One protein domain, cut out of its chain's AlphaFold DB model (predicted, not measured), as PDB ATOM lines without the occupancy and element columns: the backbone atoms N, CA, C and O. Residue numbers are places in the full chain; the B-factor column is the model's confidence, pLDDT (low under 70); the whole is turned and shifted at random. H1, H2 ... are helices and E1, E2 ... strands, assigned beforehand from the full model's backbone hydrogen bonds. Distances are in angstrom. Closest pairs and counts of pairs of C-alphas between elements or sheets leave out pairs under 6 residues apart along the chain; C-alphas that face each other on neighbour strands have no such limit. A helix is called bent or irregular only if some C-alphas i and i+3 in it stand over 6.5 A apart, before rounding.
ATOM      1  N   VAL A 272     113.026 -29.043 142.750       96.50
ATOM      2  CA  VAL A 272     112.154 -30.216 142.624       96.50
ATOM      3  C   VAL A 272     112.946 -31.345 141.970       96.50
ATOM      4  O   VAL A 272     113.414 -31.195 140.847       96.50
ATOM      5  N   GLU A 273     113.108 -32.471 142.654       96.88
ATOM      6  CA  GLU A 273     113.757 -33.670 142.120       96.88
ATOM      7  C   GLU A 273     112.676 -34.666 141.689       96.88
ATOM      8  O   GLU A 273     111.901 -35.140 142.519       96.88
ATOM      9  N   VAL A 274     112.602 -34.952 140.390       96.88
ATOM     10  CA  VAL A 274     111.658 -35.908 139.795       96.88
ATOM     11  C   VAL A 274     112.378 -37.233 139.576       96.88
ATOM     12  O   VAL A 274     113.391 -37.263 138.885       96.88
ATOM     13  N   ASP A 275     111.851 -38.315 140.138       97.12
ATOM     14  CA  ASP A 275     112.294 -39.697 139.943       97.12
ATOM     15  C   ASP A 275     111.246 -40.449 139.108       97.12
ATOM     16  O   ASP A 275     110.076 -40.550 139.497       97.12
ATOM     17  N   TRP A 276     111.664 -40.944 137.944       96.31
ATOM     18  CA  TRP A 276     110.857 -41.731 137.017       96.31
ATOM     19  C   TRP A 276     111.643 -42.965 136.582       96.31
ATOM     20  O   TRP A 276     112.683 -42.847 135.934       96.31
ATOM     21  N   ASN A 277     111.162 -44.160 136.936       92.31
ATOM     22  CA  ASN A 277     111.844 -45.429 136.652       92.31
ATOM     23  C   ASN A 277     113.329 -45.444 137.098       92.31
ATOM     24  O   ASN A 277     114.180 -46.016 136.418       92.31
ATOM     25  N   GLY A 278     113.660 -44.775 138.212       91.62
ATOM     26  CA  GLY A 278     115.029 -44.640 138.726       91.62
ATOM     27  C   GLY A 278     115.879 -43.571 138.025       91.62
ATOM     28  O   GLY A 278     116.996 -43.291 138.466       91.62
ATOM     29  N   ARG A 279     115.376 -42.938 136.956       94.19
ATOM     30  CA  ARG A 279     115.997 -41.759 136.340       94.19
ATOM     31  C   ARG A 279     115.593 -40.531 137.134       94.19
ATOM     32  O   ARG A 279     114.408 -40.267 137.318       94.19
ATOM     33  N   LYS A 280     116.584 -39.748 137.552       94.88
ATOM     34  CA  LYS A 280     116.370 -38.518 138.314       94.88
ATOM     35  C   LYS A 280     116.583 -37.288 137.450       94.88
ATOM     36  O   LYS A 280     117.506 -37.252 136.643       94.88
ATOM     37  N   LYS A 281     115.748 -36.270 137.650       93.81
ATOM     38  CA  LYS A 281     115.873 -34.961 137.009       93.81
ATOM     39  C   LYS A 281     115.636 -33.860 138.033       93.81
ATOM     40  O   LYS A 281     114.569 -33.793 138.641       93.81
ATOM     41  N   LEU A 282     116.635 -33.000 138.229       94.62
ATOM     42  CA  LEU A 282     116.544 -31.866 139.143       94.62
ATOM     43  C   LEU A 282     116.063 -30.624 138.386       94.62
ATOM     44  O   LEU A 282     116.710 -30.158 137.449       94.62
ATOM     45  N   ALA A 283     114.939 -30.071 138.824       94.81
ATOM     46  CA  ALA A 283     114.421 -28.786 138.393       94.81
ATOM     47  C   ALA A 283     114.777 -27.702 139.416       94.81
ATOM     48  O   ALA A 283     114.673 -27.929 140.624       94.81
ATOM     49  N   LYS A 284     115.134 -26.507 138.945       93.94
ATOM     50  CA  LYS A 284     115.325 -25.319 139.790       93.94
ATOM     51  C   LYS A 284     114.379 -24.212 139.358       93.94
ATOM     52  O   LYS A 284     114.097 -24.045 138.175       93.94
ATOM     53  N   ARG A 285     113.858 -23.462 140.320       90.69
ATOM     54  CA  ARG A 285     112.994 -22.315 140.058       90.69
ATOM     55  C   ARG A 285     113.866 -21.112 139.711       90.69
ATOM     56  O   ARG A 285     114.888 -20.872 140.347       90.69
ATOM     57  N   VAL A 286     113.468 -20.356 138.697       87.50
ATOM     58  CA  VAL A 286     114.150 -19.125 138.272       87.50
ATOM     59  C   VAL A 286     113.134 -18.044 137.939       87.50
ATOM     60  O   VAL A 286     111.957 -18.335 137.730       87.50
ATOM     61  N   GLN A 287     113.591 -16.798 137.851       84.00
ATOM     62  CA  GLN A 287     112.840 -15.706 137.237       84.00
ATOM     63  C   GLN A 287     113.407 -15.434 135.842       84.00
ATOM     64  O   GLN A 287     114.615 -15.271 135.682       84.00
ATOM     65  N   THR A 288     112.535 -15.380 134.842       75.88
ATOM     66  CA  THR A 288     112.869 -15.042 133.451       75.88
ATOM     67  C   THR A 288     111.916 -13.966 132.958       75.88
ATOM     68  O   THR A 288     110.749 -13.968 133.345       75.88
ATOM     69  N   ALA A 289     112.374 -13.067 132.087       75.19
ATOM     70  CA  ALA A 289     111.457 -12.208 131.342       75.19
ATOM     71  C   ALA A 289     110.609 -13.063 130.381       75.19
ATOM     72  O   ALA A 289     111.134 -13.969 129.729       75.19
ATOM     73  N   ASP A 290     109.305 -12.799 130.320       71.75
ATOM     74  CA  ASP A 290     108.429 -13.311 129.271       71.75
ATOM     75  C   ASP A 290     108.568 -12.485 127.977       71.75
ATOM     76  O   ASP A 290     109.325 -11.518 127.903       71.75
ATOM     77  N   ALA A 291     107.813 -12.847 126.936       69.31
ATOM     78  CA  ALA A 291     107.800 -12.130 125.655       69.31
ATOM     79  C   ALA A 291     107.173 -10.713 125.723       69.31
ATOM     80  O   ALA A 291     106.886 -10.113 124.690       69.31
ATOM     81  N   SER A 292     106.887 -10.195 126.918       75.62
ATOM     82  CA  SER A 292     106.352  -8.859 127.198       75.62
ATOM     83  C   SER A 292     107.158  -8.141 128.295       75.62
ATOM     84  O   SER A 292     106.620  -7.261 128.969       75.62
ATOM     85  N   ASP A 293     108.422  -8.542 128.491       75.19
ATOM     86  CA  ASP A 293     109.368  -8.048 129.506       75.19
ATOM     87  C   ASP A 293     108.878  -8.148 130.968       75.19
ATOM     88  O   ASP A 293     109.454  -7.551 131.881       75.19
ATOM     89  N   LYS A 294     107.842  -8.951 131.243       76.19
ATOM     90  CA  LYS A 294     107.386  -9.216 132.612       76.19
ATOM     91  C   LYS A 294     108.157 -10.390 133.185       76.19
ATOM     92  O   LYS A 294     108.260 -11.446 132.567       76.19
ATOM     93  N   GLN A 295     108.667 -10.241 134.403       76.00
ATOM     94  CA  GLN A 295     109.324 -11.351 135.082       76.00
ATOM     95  C   GLN A 295     108.300 -12.406 135.515       76.00
ATOM     96  O   GLN A 295     107.456 -12.162 136.378       76.00
ATOM     97  N   VAL A 296     108.419 -13.596 134.937       80.00
ATOM     98  CA  VAL A 296     107.675 -14.798 135.312       80.00
ATOM     99  C   VAL A 296     108.603 -15.760 136.050       80.00
ATOM    100  O   VAL A 296     109.762 -15.943 135.671       80.00
ATOM    101  N   LYS A 297     108.107 -16.390 137.121       82.00
ATOM    102  CA  LYS A 297     108.798 -17.543 137.711       82.00
ATOM    103  C   LYS A 297     108.585 -18.747 136.791       82.00
ATOM    104  O   LYS A 297     107.458 -18.998 136.386       82.00
ATOM    105  N   THR A 298     109.635 -19.494 136.478       88.44
ATOM    106  CA  THR A 298     109.559 -20.732 135.685       88.44
ATOM    107  C   THR A 298     110.528 -21.781 136.230       88.44
ATOM    108  O   THR A 298     111.264 -21.519 137.185       88.44
ATOM    109  N   TRP A 299     110.514 -22.975 135.645       92.00
ATOM    110  CA  TRP A 299     111.393 -24.082 136.005       92.00
ATOM    111  C   TRP A 299     112.489 -24.267 134.954       92.00
ATOM    112  O   TRP A 299     112.228 -24.285 133.749       92.00
ATOM    113  N   THR A 300     113.727 -24.412 135.414       90.19
ATOM    114  CA  THR A 300     114.889 -24.783 134.605       90.19
ATOM    115  C   THR A 300     115.286 -26.216 134.883       90.19
ATOM    116  O   THR A 300     115.096 -26.734 135.982       90.19
ATOM    117  N   ASP A 301     115.883 -26.844 133.880       87.44
ATOM    118  CA  ASP A 301     116.678 -28.046 134.090       87.44
ATOM    119  C   ASP A 301     117.997 -27.643 134.772       87.44
ATOM    120  O   ASP A 301     118.712 -26.774 134.261       87.44
ATOM    121  N   ALA A 302     118.307 -28.227 135.933       84.38
ATOM    122  CA  ALA A 302     119.449 -27.822 136.749       84.38
ATOM    123  C   ALA A 302     120.814 -28.079 136.092       84.38
ATOM    124  O   ALA A 302     121.781 -27.428 136.490       84.38
ATOM    125  N   GLU A 303     120.900 -28.985 135.113       82.25
ATOM    126  CA  GLU A 303     122.133 -29.257 134.363       82.25
ATOM    127  C   GLU A 303     122.379 -28.195 133.287       82.25
ATOM    128  O   GLU A 303     123.505 -27.751 133.080       82.25
ATOM    129  N   THR A 304     121.314 -27.754 132.609       82.75
ATOM    130  CA  THR A 304     121.430 -26.803 131.487       82.75
ATOM    131  C   THR A 304     121.299 -25.340 131.905       82.75
ATOM    132  O   THR A 304     121.703 -24.453 131.155       82.75
ATOM    133  N   GLY A 305     120.656 -25.070 133.048       81.75
ATOM    134  CA  GLY A 305     120.263 -23.728 133.489       81.75
ATOM    135  C   GLY A 305     119.202 -23.046 132.611       81.75
ATOM    136  O   GLY A 305     118.817 -21.914 132.897       81.75
ATOM    137  N   LYS A 306     118.714 -23.701 131.548       82.88
ATOM    138  CA  LYS A 306     117.757 -23.134 130.584       82.88
ATOM    139  C   LYS A 306     116.320 -23.401 131.010       82.88
ATOM    140  O   LYS A 306     116.010 -24.462 131.556       82.88
ATOM    141  N   ALA A 307     115.441 -22.430 130.752       85.44
ATOM    142  CA  ALA A 307     114.015 -22.556 131.029       85.44
ATOM    143  C   ALA A 307     113.431 -23.735 130.236       85.44
ATOM    144  O   ALA A 307     113.661 -23.857 129.032       85.44
ATOM    145  N   ASN A 308     112.694 -24.610 130.916       87.56
ATOM    146  CA  ASN A 308     112.182 -25.855 130.359       87.56
ATOM    147  C   ASN A 308     110.654 -25.880 130.511       87.56
ATOM    148  O   ASN A 308     110.114 -26.262 131.549       87.56
ATOM    149  N   GLN A 309     109.951 -25.439 129.463       88.44
ATOM    150  CA  GLN A 309     108.493 -25.301 129.484       88.44
ATOM    151  C   GLN A 309     107.742 -26.638 129.680       88.44
ATOM    152  O   GLN A 309     106.771 -26.641 130.444       88.44
ATOM    153  N   PRO A 310     108.157 -27.776 129.079       91.31
ATOM    154  CA  PRO A 310     107.592 -29.085 129.416       91.31
ATOM    155  C   PRO A 310     107.747 -29.453 130.897       91.31
ATOM    156  O   PRO A 310     106.765 -29.820 131.534       91.31
ATOM    157  N   LEU A 311     108.944 -29.279 131.470       92.31
ATOM    158  CA  LEU A 311     109.211 -29.538 132.893       92.31
ATOM    159  C   LEU A 311     108.363 -28.646 133.809       92.31
ATOM    160  O   LEU A 311     107.805 -29.135 134.788       92.31
ATOM    161  N   ALA A 312     108.207 -27.365 133.465       91.62
ATOM    162  CA  ALA A 312     107.327 -26.459 134.195       91.62
ATOM    163  C   ALA A 312     105.861 -26.919 134.149       91.62
ATOM    164  O   ALA A 312     105.211 -27.026 135.187       91.62
ATOM    165  N   THR A 313     105.374 -27.272 132.957       92.00
ATOM    166  CA  THR A 313     103.996 -27.735 132.735       92.00
ATOM    167  C   THR A 313     103.704 -29.035 133.490       92.00
ATOM    168  O   THR A 313     102.640 -29.162 134.093       92.00
ATOM    169  N   PHE A 314     104.656 -29.973 133.510       95.12
ATOM    170  CA  PHE A 314     104.575 -31.200 134.301       95.12
ATOM    171  C   PHE A 314     104.482 -30.897 135.801       95.12
ATOM    172  O   PHE A 314     103.549 -31.355 136.458       95.12
ATOM    173  N   ILE A 315     105.394 -30.079 136.344       93.88
ATOM    174  CA  ILE A 315     105.391 -29.715 137.771       93.88
ATOM    175  C   ILE A 315     104.059 -29.053 138.160       93.88
ATOM    176  O   ILE A 315     103.512 -29.357 139.220       93.88
ATOM    177  N   ASP A 316     103.495 -28.205 137.299       89.25
ATOM    178  CA  ASP A 316     102.192 -27.578 137.528       89.25
ATOM    179  C   ASP A 316     101.027 -28.582 137.452       89.25
ATOM    180  O   ASP A 316     100.119 -28.516 138.284       89.25
ATOM    181  N   ASN A 317     101.046 -29.555 136.530       92.69
ATOM    182  CA  ASN A 317     100.044 -30.631 136.483       92.69
ATOM    183  C   ASN A 317     100.092 -31.485 137.768       92.69
ATOM    184  O   ASN A 317      99.052 -31.714 138.389       92.69
ATOM    185  N   VAL A 318     101.291 -31.857 138.237       94.19
ATOM    186  CA  VAL A 318     101.480 -32.621 139.484       94.19
ATOM    187  C   VAL A 318     101.048 -31.821 140.717       94.19
ATOM    188  O   VAL A 318     100.354 -32.340 141.592       94.19
ATOM    189  N   ASN A 319     101.372 -30.527 140.773       90.50
ATOM    190  CA  ASN A 319     100.921 -29.627 141.839       90.50
ATOM    191  C   ASN A 319      99.396 -29.402 141.845       90.50
ATOM    192  O   ASN A 319      98.864 -28.889 142.834       90.50
ATOM    193  N   ASN A 320      98.684 -29.781 140.779       89.88
ATOM    194  CA  ASN A 320      97.226 -29.719 140.659       89.88
ATOM    195  C   ASN A 320      96.519 -31.059 140.925       89.88
ATOM    196  O   ASN A 320      95.288 -31.116 140.879       89.88
ATOM    197  N   LEU A 321      97.251 -32.117 141.287       91.94
ATOM    198  CA  LEU A 321      96.645 -33.344 141.803       91.94
ATOM    199  C   LEU A 321      95.938 -33.051 143.134       91.94
ATOM    200  O   LEU A 321      96.503 -32.433 144.041       91.94
ATOM    201  N   ARG A 322      94.673 -33.459 143.242       88.44
ATOM    202  CA  ARG A 322      93.834 -33.275 144.432       88.44
ATOM    203  C   ARG A 322      93.220 -34.616 144.826       88.44
ATOM    204  O   ARG A 322      92.586 -35.223 143.960       88.44
ATOM    205  N   PRO A 323      93.397 -35.060 146.084       89.75
ATOM    206  CA  PRO A 323      92.621 -36.148 146.663       89.75
ATOM    207  C   PRO A 323      91.120 -35.935 146.455       89.75
ATOM    208  O   PRO A 323      90.601 -34.873 146.794       89.75
ATOM    209  N   THR A 324      90.438 -36.940 145.917       85.94
ATOM    210  CA  THR A 324      88.972 -37.033 145.905       85.94
ATOM    211  C   THR A 324      88.462 -38.010 146.959       85.94
ATOM    212  O   THR A 324      87.379 -37.806 147.486       85.94
ATOM    213  N   GLU A 325      89.249 -39.035 147.300       85.00
ATOM    214  CA  GLU A 325      88.900 -40.071 148.281       85.00
ATOM    215  C   GLU A 325      90.171 -40.601 148.971       85.00
ATOM    216  O   GLU A 325      91.246 -40.588 148.370       85.00
ATOM    217  N   TYR A 326      90.069 -41.088 150.213       86.50
ATOM    218  CA  TYR A 326      91.177 -41.714 150.949       86.50
ATOM    219  C   TYR A 326      90.983 -43.226 151.067       86.50
ATOM    220  O   TYR A 326      90.213 -43.706 151.898       86.50
ATOM    221  N   ALA A 327      91.745 -43.986 150.287       86.69
ATOM    222  CA  ALA A 327      91.639 -45.435 150.222       86.69
ATOM    223  C   ALA A 327      92.569 -46.101 151.250       86.69
ATOM    224  O   ALA A 327      93.599 -46.681 150.908       86.69
ATOM    225  N   LYS A 328      92.203 -46.008 152.534       87.81
ATOM    226  CA  LYS A 328      92.972 -46.567 153.668       87.81
ATOM    227  C   LYS A 328      93.251 -48.079 153.549       87.81
ATOM    228  O   LYS A 328      94.244 -48.551 154.093       87.81
ATOM    229  N   ASP A 329      92.371 -48.810 152.862       87.31
ATOM    230  CA  ASP A 329      92.413 -50.270 152.721       87.31
ATOM    231  C   ASP A 329      93.207 -50.720 151.473       87.31
ATOM    232  O   ASP A 329      93.530 -51.900 151.324       87.31
ATOM    233  N   VAL A 330      93.571 -49.780 150.588       89.38
ATOM    234  CA  VAL A 330      94.445 -50.031 149.435       89.38
ATOM    235  C   VAL A 330      95.899 -50.056 149.898       89.38
ATOM    236  O   VAL A 330      96.391 -49.121 150.531       89.38
ATOM    237  N   LYS A 331      96.619 -51.126 149.555       92.44
ATOM    238  CA  LYS A 331      98.029 -51.290 149.920       92.44
ATOM    239  C   LYS A 331      98.946 -50.764 148.818       92.44
ATOM    240  O   LYS A 331      98.767 -51.090 147.647       92.44
ATOM    241  N   VAL A 332      99.950 -49.973 149.195       92.81
ATOM    242  CA  VAL A 332     100.863 -49.286 148.255       92.81
ATOM    243  C   VAL A 332     101.679 -50.269 147.402       92.81
ATOM    244  O   VAL A 332     101.995 -49.963 146.260       92.81
ATOM    245  N   ASP A 333     101.992 -51.447 147.938       93.62
ATOM    246  CA  ASP A 333     102.718 -52.528 147.256       93.62
ATOM    247  C   ASP A 333     101.925 -53.184 146.112       93.62
ATOM    248  O   ASP A 333     102.526 -53.728 145.190       93.62
ATOM    249  N   THR A 334     100.592 -53.091 146.129       93.38
ATOM    250  CA  THR A 334      99.725 -53.544 145.024       93.38
ATOM    251  C   THR A 334      99.564 -52.521 143.896       93.38
ATOM    252  O   THR A 334      98.962 -52.834 142.870       93.38
ATOM    253  N   LEU A 335     100.091 -51.303 144.060       95.94
ATOM    254  CA  LEU A 335      99.958 -50.221 143.086       95.94
ATOM    255  C   LEU A 335     101.217 -50.097 142.222       95.94
ATOM    256  O   LEU A 335     102.339 -50.116 142.728       95.94
ATOM    257  N   ALA A 336     101.046 -49.879 140.918       96.31
ATOM    258  CA  ALA A 336     102.171 -49.636 140.023       96.31
ATOM    259  C   ALA A 336     102.688 -48.192 140.210       96.31
ATOM    260  O   ALA A 336     101.924 -47.249 139.974       96.31
ATOM    261  N   PRO A 337     103.951 -47.975 140.627       97.12
ATOM    262  CA  PRO A 337     104.509 -46.633 140.757       97.12
ATOM    263  C   PRO A 337     104.689 -45.994 139.377       97.12
ATOM    264  O   PRO A 337     105.176 -46.638 138.451       97.12
ATOM    265  N   ILE A 338     104.318 -44.720 139.251       97.25
ATOM    266  CA  ILE A 338     104.528 -43.934 138.029       97.25
ATOM    267  C   ILE A 338     105.740 -43.029 138.215       97.25
ATOM    268  O   ILE A 338     106.712 -43.141 137.479       97.25
ATOM    269  N   PHE A 339     105.706 -42.145 139.212       97.75
ATOM    270  CA  PHE A 339     106.815 -41.245 139.522       97.75
ATOM    271  C   PHE A 339     106.811 -40.856 141.001       97.75
ATOM    272  O   PHE A 339     105.789 -40.942 141.690       97.75
ATOM    273  N   LYS A 340     107.947 -40.340 141.473       97.50
ATOM    274  CA  LYS A 340     108.071 -39.674 142.771       97.50
ATOM    275  C   LYS A 340     108.709 -38.301 142.592       97.50
ATOM    276  O   LYS A 340     109.692 -38.157 141.881       97.50
ATOM    277  N   ILE A 341     108.168 -37.298 143.268       97.12
ATOM    278  CA  ILE A 341     108.747 -35.964 143.376       97.12
ATOM    279  C   ILE A 341     109.196 -35.715 144.816       97.12
ATOM    280  O   ILE A 341     108.435 -35.938 145.760       97.12
ATOM    281  N   GLU A 342     110.415 -35.203 144.979       97.50
ATOM    282  CA  GLU A 342     110.906 -34.590 146.212       97.50
ATOM    283  C   GLU A 342     111.025 -33.072 146.037       97.50
ATOM    284  O   GLU A 342     111.667 -32.580 145.109       97.50
ATOM    285  N   TYR A 343     110.393 -32.322 146.935       96.44
ATOM    286  CA  TYR A 343     110.395 -30.861 146.926       96.44
ATOM    287  C   TYR A 343     111.451 -30.341 147.902       96.44
ATOM    288  O   TYR A 343     111.554 -30.839 149.028       96.44
ATOM    289  N   ARG A 344     112.212 -29.319 147.496       96.44
ATOM    290  CA  ARG A 344     113.264 -28.702 148.311       96.44
ATOM    291  C   ARG A 344     113.176 -27.175 148.331       96.44
ATOM    292  O   ARG A 344     112.670 -26.546 147.396       96.44
ATOM    293  N   ASP A 345     113.706 -26.592 149.398       94.81
ATOM    294  CA  ASP A 345     113.861 -25.148 149.561       94.81
ATOM    295  C   ASP A 345     115.156 -24.596 148.923       94.81
ATOM    296  O   ASP A 345     115.945 -25.310 148.289       94.81
ATOM    297  N   ALA A 346     115.376 -23.288 149.090       90.38
ATOM    298  CA  ALA A 346     116.561 -22.577 148.608       90.38
ATOM    299  C   ALA A 346     117.888 -23.111 149.187       90.38
ATOM    300  O   ALA A 346     118.928 -22.991 148.545       90.38
ATOM    301  N   GLN A 347     117.859 -23.704 150.383       92.25
ATOM    302  CA  GLN A 347     119.011 -24.265 151.093       92.25
ATOM    303  C   GLN A 347     119.195 -25.768 150.813       92.25
ATOM    304  O   GLN A 347     120.015 -26.416 151.461       92.25
ATOM    305  N   ASN A 348     118.462 -26.322 149.836       91.38
ATOM    306  CA  ASN A 348     118.400 -27.754 149.518       91.38
ATOM    307  C   ASN A 348     117.740 -28.614 150.624       91.38
ATOM    308  O   ASN A 348     117.763 -29.846 150.551       91.38
ATOM    309  N   GLY A 349     117.112 -27.979 151.619       94.94
ATOM    310  CA  GLY A 349     116.340 -28.634 152.668       94.94
ATOM    311  C   GLY A 349     115.098 -29.307 152.091       94.94
ATOM    312  O   GLY A 349     114.389 -28.732 151.265       94.94
ATOM    313  N   LYS A 350     114.840 -30.555 152.491       96.19
ATOM    314  CA  LYS A 350     113.684 -31.327 152.019       96.19
ATOM    315  C   LYS A 350     112.395 -30.791 152.653       96.19
ATOM    316  O   LYS A 350     112.244 -30.837 153.870       96.19
ATOM    317  N   LEU A 351     111.452 -30.355 151.818       94.38
ATOM    318  CA  LEU A 351     110.119 -29.898 152.232       94.38
ATOM    319  C   LEU A 351     109.111 -31.052 152.346       94.38
ATOM    320  O   LEU A 351     108.229 -31.009 153.197       94.38
ATOM    321  N   GLY A 352     109.246 -32.075 151.497       95.19
ATOM    322  CA  GLY A 352     108.408 -33.278 151.512       95.19
ATOM    323  C   GLY A 352     108.399 -33.996 150.161       95.19
ATOM    324  O   GLY A 352     109.120 -33.612 149.236       95.19
ATOM    325  N   THR A 353     107.579 -35.042 150.029       96.25
ATOM    326  CA  THR A 353     107.462 -35.835 148.790       96.25
ATOM    327  C   THR A 353     106.021 -36.079 148.364       96.25
ATOM    328  O   THR A 353     105.138 -36.228 149.211       96.25
ATOM    329  N   LEU A 354     105.819 -36.221 147.054       96.62
ATOM    330  CA  LEU A 354     104.586 -36.689 146.424       96.62
ATOM    331  C   LEU A 354     104.928 -37.840 145.474       96.62
ATOM    332  O   LEU A 354     105.774 -37.676 144.602       96.62
ATOM    333  N   ALA A 355     104.281 -38.991 145.629       97.31
ATOM    334  CA  ALA A 355     104.378 -40.110 144.694       97.31
ATOM    335  C   ALA A 355     103.021 -40.358 144.024       97.31
ATOM    336  O   ALA A 355     101.986 -40.275 144.690       97.31
ATOM    337  N   LEU A 356     103.037 -40.644 142.720       97.75
ATOM    338  CA  LEU A 356     101.859 -41.031 141.945       97.75
ATOM    339  C   LEU A 356     101.960 -42.507 141.562       97.75
ATOM    340  O   LEU A 356     102.998 -42.967 141.082       97.75
ATOM    341  N   TYR A 357     100.852 -43.215 141.733       97.81
ATOM    342  CA  TYR A 357     100.678 -44.617 141.385       97.81
ATOM    343  C   TYR A 357      99.443 -44.792 140.496       97.81
ATOM    344  O   TYR A 357      98.542 -43.949 140.509       97.81
ATOM    345  N   ARG A 358      99.374 -45.912 139.774       96.19
ATOM    346  CA  ARG A 358      98.184 -46.368 139.042       96.19
ATOM    347  C   ARG A 358      97.806 -47.795 139.425       96.19
ATOM    348  O   ARG A 358      98.661 -48.587 139.825       96.19
ATOM    349  N   VAL A 359      96.538 -48.131 139.228       94.44
ATOM    350  CA  VAL A 359      96.033 -49.506 139.237       94.44
ATOM    351  C   VAL A 359      95.010 -49.671 138.118       94.44
ATOM    352  O   VAL A 359      94.226 -48.764 137.840       94.44
ATOM    353  N   GLU A 360      95.037 -50.825 137.461       89.94
ATOM    354  CA  GLU A 360      94.019 -51.222 136.494       89.94
ATOM    355  C   GLU A 360      92.985 -52.070 137.236       89.94
ATOM    356  O   GLU A 360      93.270 -53.199 137.641       89.94
ATOM    357  N   LYS A 361      91.791 -51.519 137.470       82.50
ATOM    358  CA  LYS A 361      90.671 -52.290 138.011       82.50
ATOM    359  C   LYS A 361      90.047 -53.123 136.900       82.50
ATOM    360  O   LYS A 361      89.802 -52.627 135.796       82.50
ATOM    361  N   ALA A 362      89.743 -54.380 137.215       73.56
ATOM    362  CA  ALA A 362      88.895 -55.207 136.368       73.56
ATOM    363  C   ALA A 362      87.551 -54.490 136.121       73.56
ATOM    364  O   ALA A 362      87.053 -53.814 137.027       73.56
ATOM    365  N   PRO A 363      86.966 -54.603 134.917       69.62
ATOM    366  CA  PRO A 363      85.687 -53.975 134.623       69.62
ATOM    367  C   PRO A 363      84.598 -54.528 135.550       69.62
ATOM    368  O   PRO A 363      84.382 -55.738 135.614       69.62
ATOM    369  N   VAL A 364      83.894 -53.638 136.248       64.56
ATOM    370  CA  VAL A 364      82.708 -54.012 137.025       64.56
ATOM    371  C   VAL A 364      81.539 -54.134 136.055       64.56
ATOM    372  O   VAL A 364      81.094 -53.145 135.474       64.56
ATOM    373  N   LEU A 365      81.067 -55.362 135.850       62.34
ATOM    374  CA  LEU A 365      79.861 -55.633 135.073       62.34
ATOM    375  C   LEU A 365      78.623 -55.271 135.905       62.34
ATOM    376  O   LEU A 365      78.607 -55.565 137.101       62.34
ATOM    377  N   PRO A 366      77.577 -54.683 135.302       64.25
ATOM    378  CA  PRO A 366      76.260 -54.641 135.923       64.25
ATOM    379  C   PRO A 366      75.728 -56.065 136.141       64.25
ATOM    380  O   PRO A 366      75.936 -56.939 135.295       64.25
ATOM    381  N   PRO A 377      84.806 -55.349 128.325       63.41
ATOM    382  CA  PRO A 377      84.771 -53.968 128.783       63.41
ATOM    383  C   PRO A 377      86.153 -53.545 129.290       63.41
ATOM    384  O   PRO A 377      86.820 -54.268 130.031       63.41
ATOM    385  N   LYS A 378      86.614 -52.368 128.862       66.38
ATOM    386  CA  LYS A 378      87.937 -51.867 129.250       66.38
ATOM    387  C   LYS A 378      87.951 -51.591 130.750       66.38
ATOM    388  O   LYS A 378      87.111 -50.836 131.232       66.38
ATOM    389  N   GLY A 379      88.925 -52.174 131.449       70.88
ATOM    390  CA  GLY A 379      89.166 -51.903 132.862       70.88
ATOM    391  C   GLY A 379      89.362 -50.411 133.137       70.88
ATOM    392  O   GLY A 379      89.844 -49.655 132.282       70.88
ATOM    393  N   GLU A 380      88.969 -49.976 134.329       84.94
ATOM    394  CA  GLU A 380      89.130 -48.586 134.736       84.94
ATOM    395  C   GLU A 380      90.528 -48.365 135.324       84.94
ATOM    396  O   GLU A 380      90.977 -49.105 136.198       84.94
ATOM    397  N   ILE A 381      91.231 -47.346 134.822       91.44
ATOM    398  CA  ILE A 381      92.538 -46.951 135.352       91.44
ATOM    399  C   ILE A 381      92.311 -45.888 136.416       91.44
ATOM    400  O   ILE A 381      91.935 -44.754 136.097       91.44
ATOM    401  N   GLU A 382      92.591 -46.255 137.658       94.56
ATOM    402  CA  GLU A 382      92.592 -45.347 138.793       94.56
ATOM    403  C   GLU A 382      94.006 -44.885 139.125       94.56
ATOM    404  O   GLU A 382      94.991 -45.606 138.945       94.56
ATOM    405  N   TYR A 383      94.089 -43.664 139.644       96.94
ATOM    406  CA  TYR A 383      95.336 -43.007 139.997       96.94
ATOM    407  C   TYR A 383      95.319 -42.631 141.472       96.94
ATOM    408  O   TYR A 383      94.350 -42.052 141.962       96.94
ATOM    409  N   TYR A 384      96.417 -42.918 142.163       96.50
ATOM    410  CA  TYR A 384      96.551 -42.721 143.601       96.50
ATOM    411  C   TYR A 384      97.764 -41.858 143.924       96.50
ATOM    412  O   TYR A 384      98.877 -42.150 143.486       96.50
ATOM    413  N   VAL A 385      97.564 -40.812 144.725       95.44
ATOM    414  CA  VAL A 385      98.644 -39.991 145.276       95.44
ATOM    415  C   VAL A 385      98.975 -40.426 146.702       95.44
ATOM    416  O   VAL A 385      98.083 -40.715 147.502       95.44
ATOM    417  N   LEU A 386     100.264 -40.436 147.038       94.81
ATOM    418  CA  LEU A 386     100.760 -40.637 148.396       94.81
ATOM    419  C   LEU A 386     101.726 -39.507 148.759       94.81
ATOM    420  O   LEU A 386     102.681 -39.233 148.029       94.81
ATOM    421  N   THR A 387     101.497 -38.865 149.903       93.94
ATOM    422  CA  THR A 387     102.396 -37.843 150.458       93.94
ATOM    423  C   THR A 387     102.649 -38.089 151.943       93.94
ATOM    424  O   THR A 387     101.951 -38.863 152.600       93.94
ATOM    425  N   GLU A 388     103.619 -37.372 152.512       88.69
ATOM    426  CA  GLU A 388     103.902 -37.393 153.957       88.69
ATOM    427  C   GLU A 388     102.723 -36.876 154.810       88.69
ATOM    428  O   GLU A 388     102.628 -37.194 156.004       88.69
ATOM    429  N   ARG A 389     101.804 -36.114 154.191       85.88
ATOM    430  CA  ARG A 389     100.576 -35.602 154.810       85.88
ATOM    431  C   ARG A 389      99.370 -36.522 154.607       85.88
ATOM    432  O   ARG A 389      98.606 -36.655 155.555       85.88
ATOM    433  N   THR A 390      99.197 -37.170 153.447       86.50
ATOM    434  CA  THR A 390      98.092 -38.137 153.271       86.50
ATOM    435  C   THR A 390      98.351 -39.428 154.041       86.50
ATOM    436  O   THR A 390      97.438 -39.935 154.684       86.50
ATOM    437  N   ARG A 391      99.590 -39.947 154.012       88.12
ATOM    438  CA  ARG A 391     100.067 -41.203 154.642       88.12
ATOM    439  C   ARG A 391      99.369 -42.500 154.207       88.12
ATOM    440  O   ARG A 391      99.957 -43.564 154.368       88.12
ATOM    441  N   VAL A 392      98.177 -42.409 153.632       90.31
ATOM    442  CA  VAL A 392      97.460 -43.463 152.908       90.31
ATOM    443  C   VAL A 392      97.340 -43.080 151.426       90.31
ATOM    444  O   VAL A 392      97.421 -41.882 151.107       90.31
ATOM    445  N   PRO A 393      97.146 -44.052 150.514       93.75
ATOM    446  CA  PRO A 393      96.782 -43.767 149.132       93.75
ATOM    447  C   PRO A 393      95.500 -42.940 149.073       93.75
ATOM    448  O   PRO A 393      94.502 -43.266 149.717       93.75
ATOM    449  N   ALA A 394      95.519 -41.875 148.282       91.38
ATOM    450  CA  ALA A 394      94.343 -41.065 148.016       91.38
ATOM    451  C   ALA A 394      94.040 -41.065 146.517       91.38
ATOM    452  O   ALA A 394      94.920 -40.751 145.715       91.38
ATOM    453  N   LEU A 395      92.812 -41.427 146.146       92.44
ATOM    454  CA  LEU A 395      92.350 -41.405 144.761       92.44
ATOM    455  C   LEU A 395      92.425 -39.965 144.238       92.44
ATOM    456  O   LEU A 395      92.078 -39.024 144.955       92.44
ATOM    457  N   VAL A 396      92.881 -39.782 143.001       93.31
ATOM    458  CA  VAL A 396      92.917 -38.477 142.326       93.31
ATOM    459  C   VAL A 396      92.184 -38.536 140.992       93.31
ATOM    460  O   VAL A 396      92.064 -39.588 140.367       93.31
ATOM    461  N   ARG A 397      91.707 -37.377 140.520       92.50
ATOM    462  CA  ARG A 397      91.015 -37.281 139.225       92.50
ATOM    463  C   ARG A 397      91.912 -37.794 138.091       92.50
ATOM    464  O   ARG A 397      93.066 -37.379 137.974       92.50
ATOM    465  N   ARG A 398      91.341 -38.642 137.230       93.06
ATOM    466  CA  ARG A 398      92.041 -39.333 136.137       93.06
ATOM    467  C   ARG A 398      92.766 -38.386 135.179       93.06
ATOM    468  O   ARG A 398      93.932 -38.616 134.884       93.06
ATOM    469  N   ASP A 399      92.111 -37.318 134.724       91.75
ATOM    470  CA  ASP A 399      92.650 -36.436 133.676       91.75
ATOM    471  C   ASP A 399      93.996 -35.769 134.035       91.75
ATOM    472  O   ASP A 399      94.949 -35.932 133.268       91.75
ATOM    473  N   PRO A 400      94.154 -35.055 135.175       92.56
ATOM    474  CA  PRO A 400      95.445 -34.463 135.537       92.56
ATOM    475  C   PRO A 400      96.515 -35.513 135.869       92.56
ATOM    476  O   PRO A 400      97.695 -35.274 135.609       92.56
ATOM    477  N   ALA A 401      96.129 -36.675 136.405       95.62
ATOM    478  CA  ALA A 401      97.062 -37.755 136.724       95.62
ATOM    479  C   ALA A 401      97.615 -38.428 135.459       95.62
ATOM    480  O   ALA A 401      98.830 -38.489 135.283       95.62
ATOM    481  N   LYS A 402      96.733 -38.814 134.528       95.25
ATOM    482  CA  LYS A 402      97.096 -39.348 133.210       95.25
ATOM    483  C   LYS A 402      97.940 -38.361 132.408       95.25
ATOM    484  O   LYS A 402      98.932 -38.754 131.810       95.25
ATOM    485  N   LYS A 403      97.598 -37.069 132.433       94.56
ATOM    486  CA  LYS A 403      98.411 -36.039 131.772       94.56
ATOM    487  C   LYS A 403      99.815 -35.939 132.381       94.56
ATOM    488  O   LYS A 403     100.790 -35.869 131.644       94.56
ATOM    489  N   SER A 404      99.924 -35.988 133.712       95.81
ATOM    490  CA  SER A 404     101.224 -35.987 134.400       95.81
ATOM    491  C   SER A 404     102.068 -37.214 134.031       95.81
ATOM    492  O   SER A 404     103.277 -37.095 133.885       95.81
ATOM    493  N   GLU A 405     101.444 -38.380 133.841       95.56
ATOM    494  CA  GLU A 405     102.096 -39.593 133.328       95.56
ATOM    495  C   GLU A 405     102.555 -39.437 131.861       95.56
ATOM    496  O   GLU A 405     103.693 -39.772 131.532       95.56
ATOM    497  N   GLU A 406     101.709 -38.881 130.987       95.06
ATOM    498  CA  GLU A 406     102.009 -38.650 129.562       95.06
ATOM    499  C   GLU A 406     103.089 -37.577 129.316       95.06
ATOM    500  O   GLU A 406     103.767 -37.618 128.285       95.06
ATOM    501  N   ASP A 407     103.276 -36.644 130.252       94.12
ATOM    502  CA  ASP A 407     104.320 -35.614 130.200       94.12
ATOM    503  C   ASP A 407     105.733 -36.180 130.480       94.12
ATOM    504  O   ASP A 407     106.720 -35.628 129.984       94.12
ATOM    505  N   LEU A 408     105.870 -37.278 131.241       94.50
ATOM    506  CA  LEU A 408     107.175 -37.796 131.698       94.50
ATOM    507  C   LEU A 408     108.169 -38.098 130.559       94.50
ATOM    508  O   LEU A 408     109.295 -37.597 130.633       94.50
ATOM    509  N   PRO A 409     107.799 -38.807 129.469       94.19
ATOM    510  CA  PRO A 409     108.711 -39.028 128.347       94.19
ATOM    511  C   PRO A 409     109.212 -37.726 127.710       94.19
ATOM    512  O   PRO A 409     110.325 -37.684 127.194       94.19
ATOM    513  N   ILE A 410     108.427 -36.644 127.759       92.81
ATOM    514  CA  ILE A 410     108.828 -35.335 127.226       92.81
ATOM    515  C   ILE A 410     109.797 -34.644 128.193       92.81
ATOM    516  O   ILE A 410     110.834 -34.127 127.776       92.81
ATOM    517  N   VAL A 411     109.499 -34.669 129.494       91.25
ATOM    518  CA  VAL A 411     110.345 -34.089 130.554       91.25
ATOM    519  C   VAL A 411     111.746 -34.712 130.577       91.25
ATOM    520  O   VAL A 411     112.747 -34.007 130.768       91.25
ATOM    521  N   PHE A 412     111.825 -36.023 130.357       92.19
ATOM    522  CA  PHE A 412     113.066 -36.797 130.358       92.19
ATOM    523  C   PHE A 412     113.737 -36.927 128.976       92.19
ATOM    524  O   PHE A 412     114.843 -37.459 128.902       92.19
ATOM    525  N   GLY A 413     113.138 -36.376 127.913       87.19
ATOM    526  CA  GLY A 413     113.738 -36.288 126.573       87.19
ATOM    527  C   GLY A 413     113.549 -37.515 125.672       87.19
ATOM    528  O   GLY A 413     114.048 -37.522 124.551       87.19
TER     529      GLY A 413
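Overview. This is residues 272 to 366 and 377 to 413 of the 458 residues of the protein "DUF4340 domain-containing protein" of Deltaproteobacteria bacterium (UniProt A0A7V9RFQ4). One long antiparallel sheet of eight strands is curled like part of a barrel and wraps round the helix H2, with H1 beside H2 on the same face; the length runs from the turn of the hairpin E2 and E3 at one end to the cut ends of the printed part beyond E6 and E7 at the other. The two helices and the sheet make two layers, with both helices on one face of the sheet. The printed part has 132 residues, with two named helices and eight named strands in the order E1 E2 E3 H1 E4 E5 E6 E7 E8 H2, and the sheet's order is E3 E2 E1 E5 E6 E7 E8 E4. The class is mixed, helices and strands. The whole is only just compact, close to loose, with a radius of gyration of the C-alphas of 16.5 A, and it is elongated, spanning 57 by 31 by 25 A.

Along the chain. E1, residues 272 to 276, begins at C-alpha 272 at (112.154, -30.216, 142.624). E2, residues 279 to 289, is 30.3 A long and bends by 55 degrees at residue 286. E3, residues 295 to 301, is 18.3 A long. H1, residues 309 to 319, measures 15.1 A, and E4, residues 323 to 326, follows it. E5, residues 336 to 344, is 25.1 A long. E6, residues 350 to 361, is the longest strand at 34.1 A and ends with C-alpha 361 at (90.671, -52.290, 138.011). After the cut come E7, residues 380 to 387, 23.2 A long, and E8, residues 394 to 396. H2, residues 398 to 411, is 19.8 A long and ends with C-alpha 411 at (110.345, -34.089, 130.554); it is only just irregular, with C-alphas 406 and 409 6.8 A apart.

Arrangement. The sheet is strongly twisted, and its edge strands are E3 and E4. E1, E2 and E3 form a meander, each strand the antiparallel neighbour of the one before. The pairing of E2 is staggered: residues 279 to 283 pair with E1, N 274 to O 281 at 2.9 A, and residues 283 to 289 pair with E3, N 298 to O 286 at 2.9 A. On its other side E1 is antiparallel to E5, with N 273 and O 342 2.8 A apart. E5 and E6 are a hairpin, with N 341 and O 354 at 2.8 A. E6 and E7 are antiparallel, with N 357 and O 384 at 2.8 A. E7 and E8 are a hairpin, with N 385 and O 394 at 2.8 A, and E8 is antiparallel to E4, with N 324 and O 395 at 2.8 A. The sheet curls round H2; the closest C-alphas of E7 and H2 are those of Tyr 383 and Arg 398, 6.3 A apart. H1 is on the sheet too; its closest C-alphas to E3 are those of Ala 312 and Trp 299, 5.0 A apart. H1 and H2 touch, with the C-alphas of Leu 311 and Val 411 closest at 5.2 A, at a shallow tilt of 32 degrees, opposite ways. Every O i to N i+4 pair is within hydrogen-bond range in H1, and 7 of 10 are in H2. E3 and E4, for instance, are apart.

Size, cuts and confidence. The C-alphas farthest apart are those of Asp 293 and Pro 366, 57.5 A. Residues 367 to 376 are cut out, and C-alphas 366 and 377 are 11.1 A apart across the gap, within the link from E6 to E7. Of the links that are printed whole, none is long. The mean pLDDT of the printed part is 89.4, and it is under 70 at residue 291, residues 363 to 366 and residues 377 to 378.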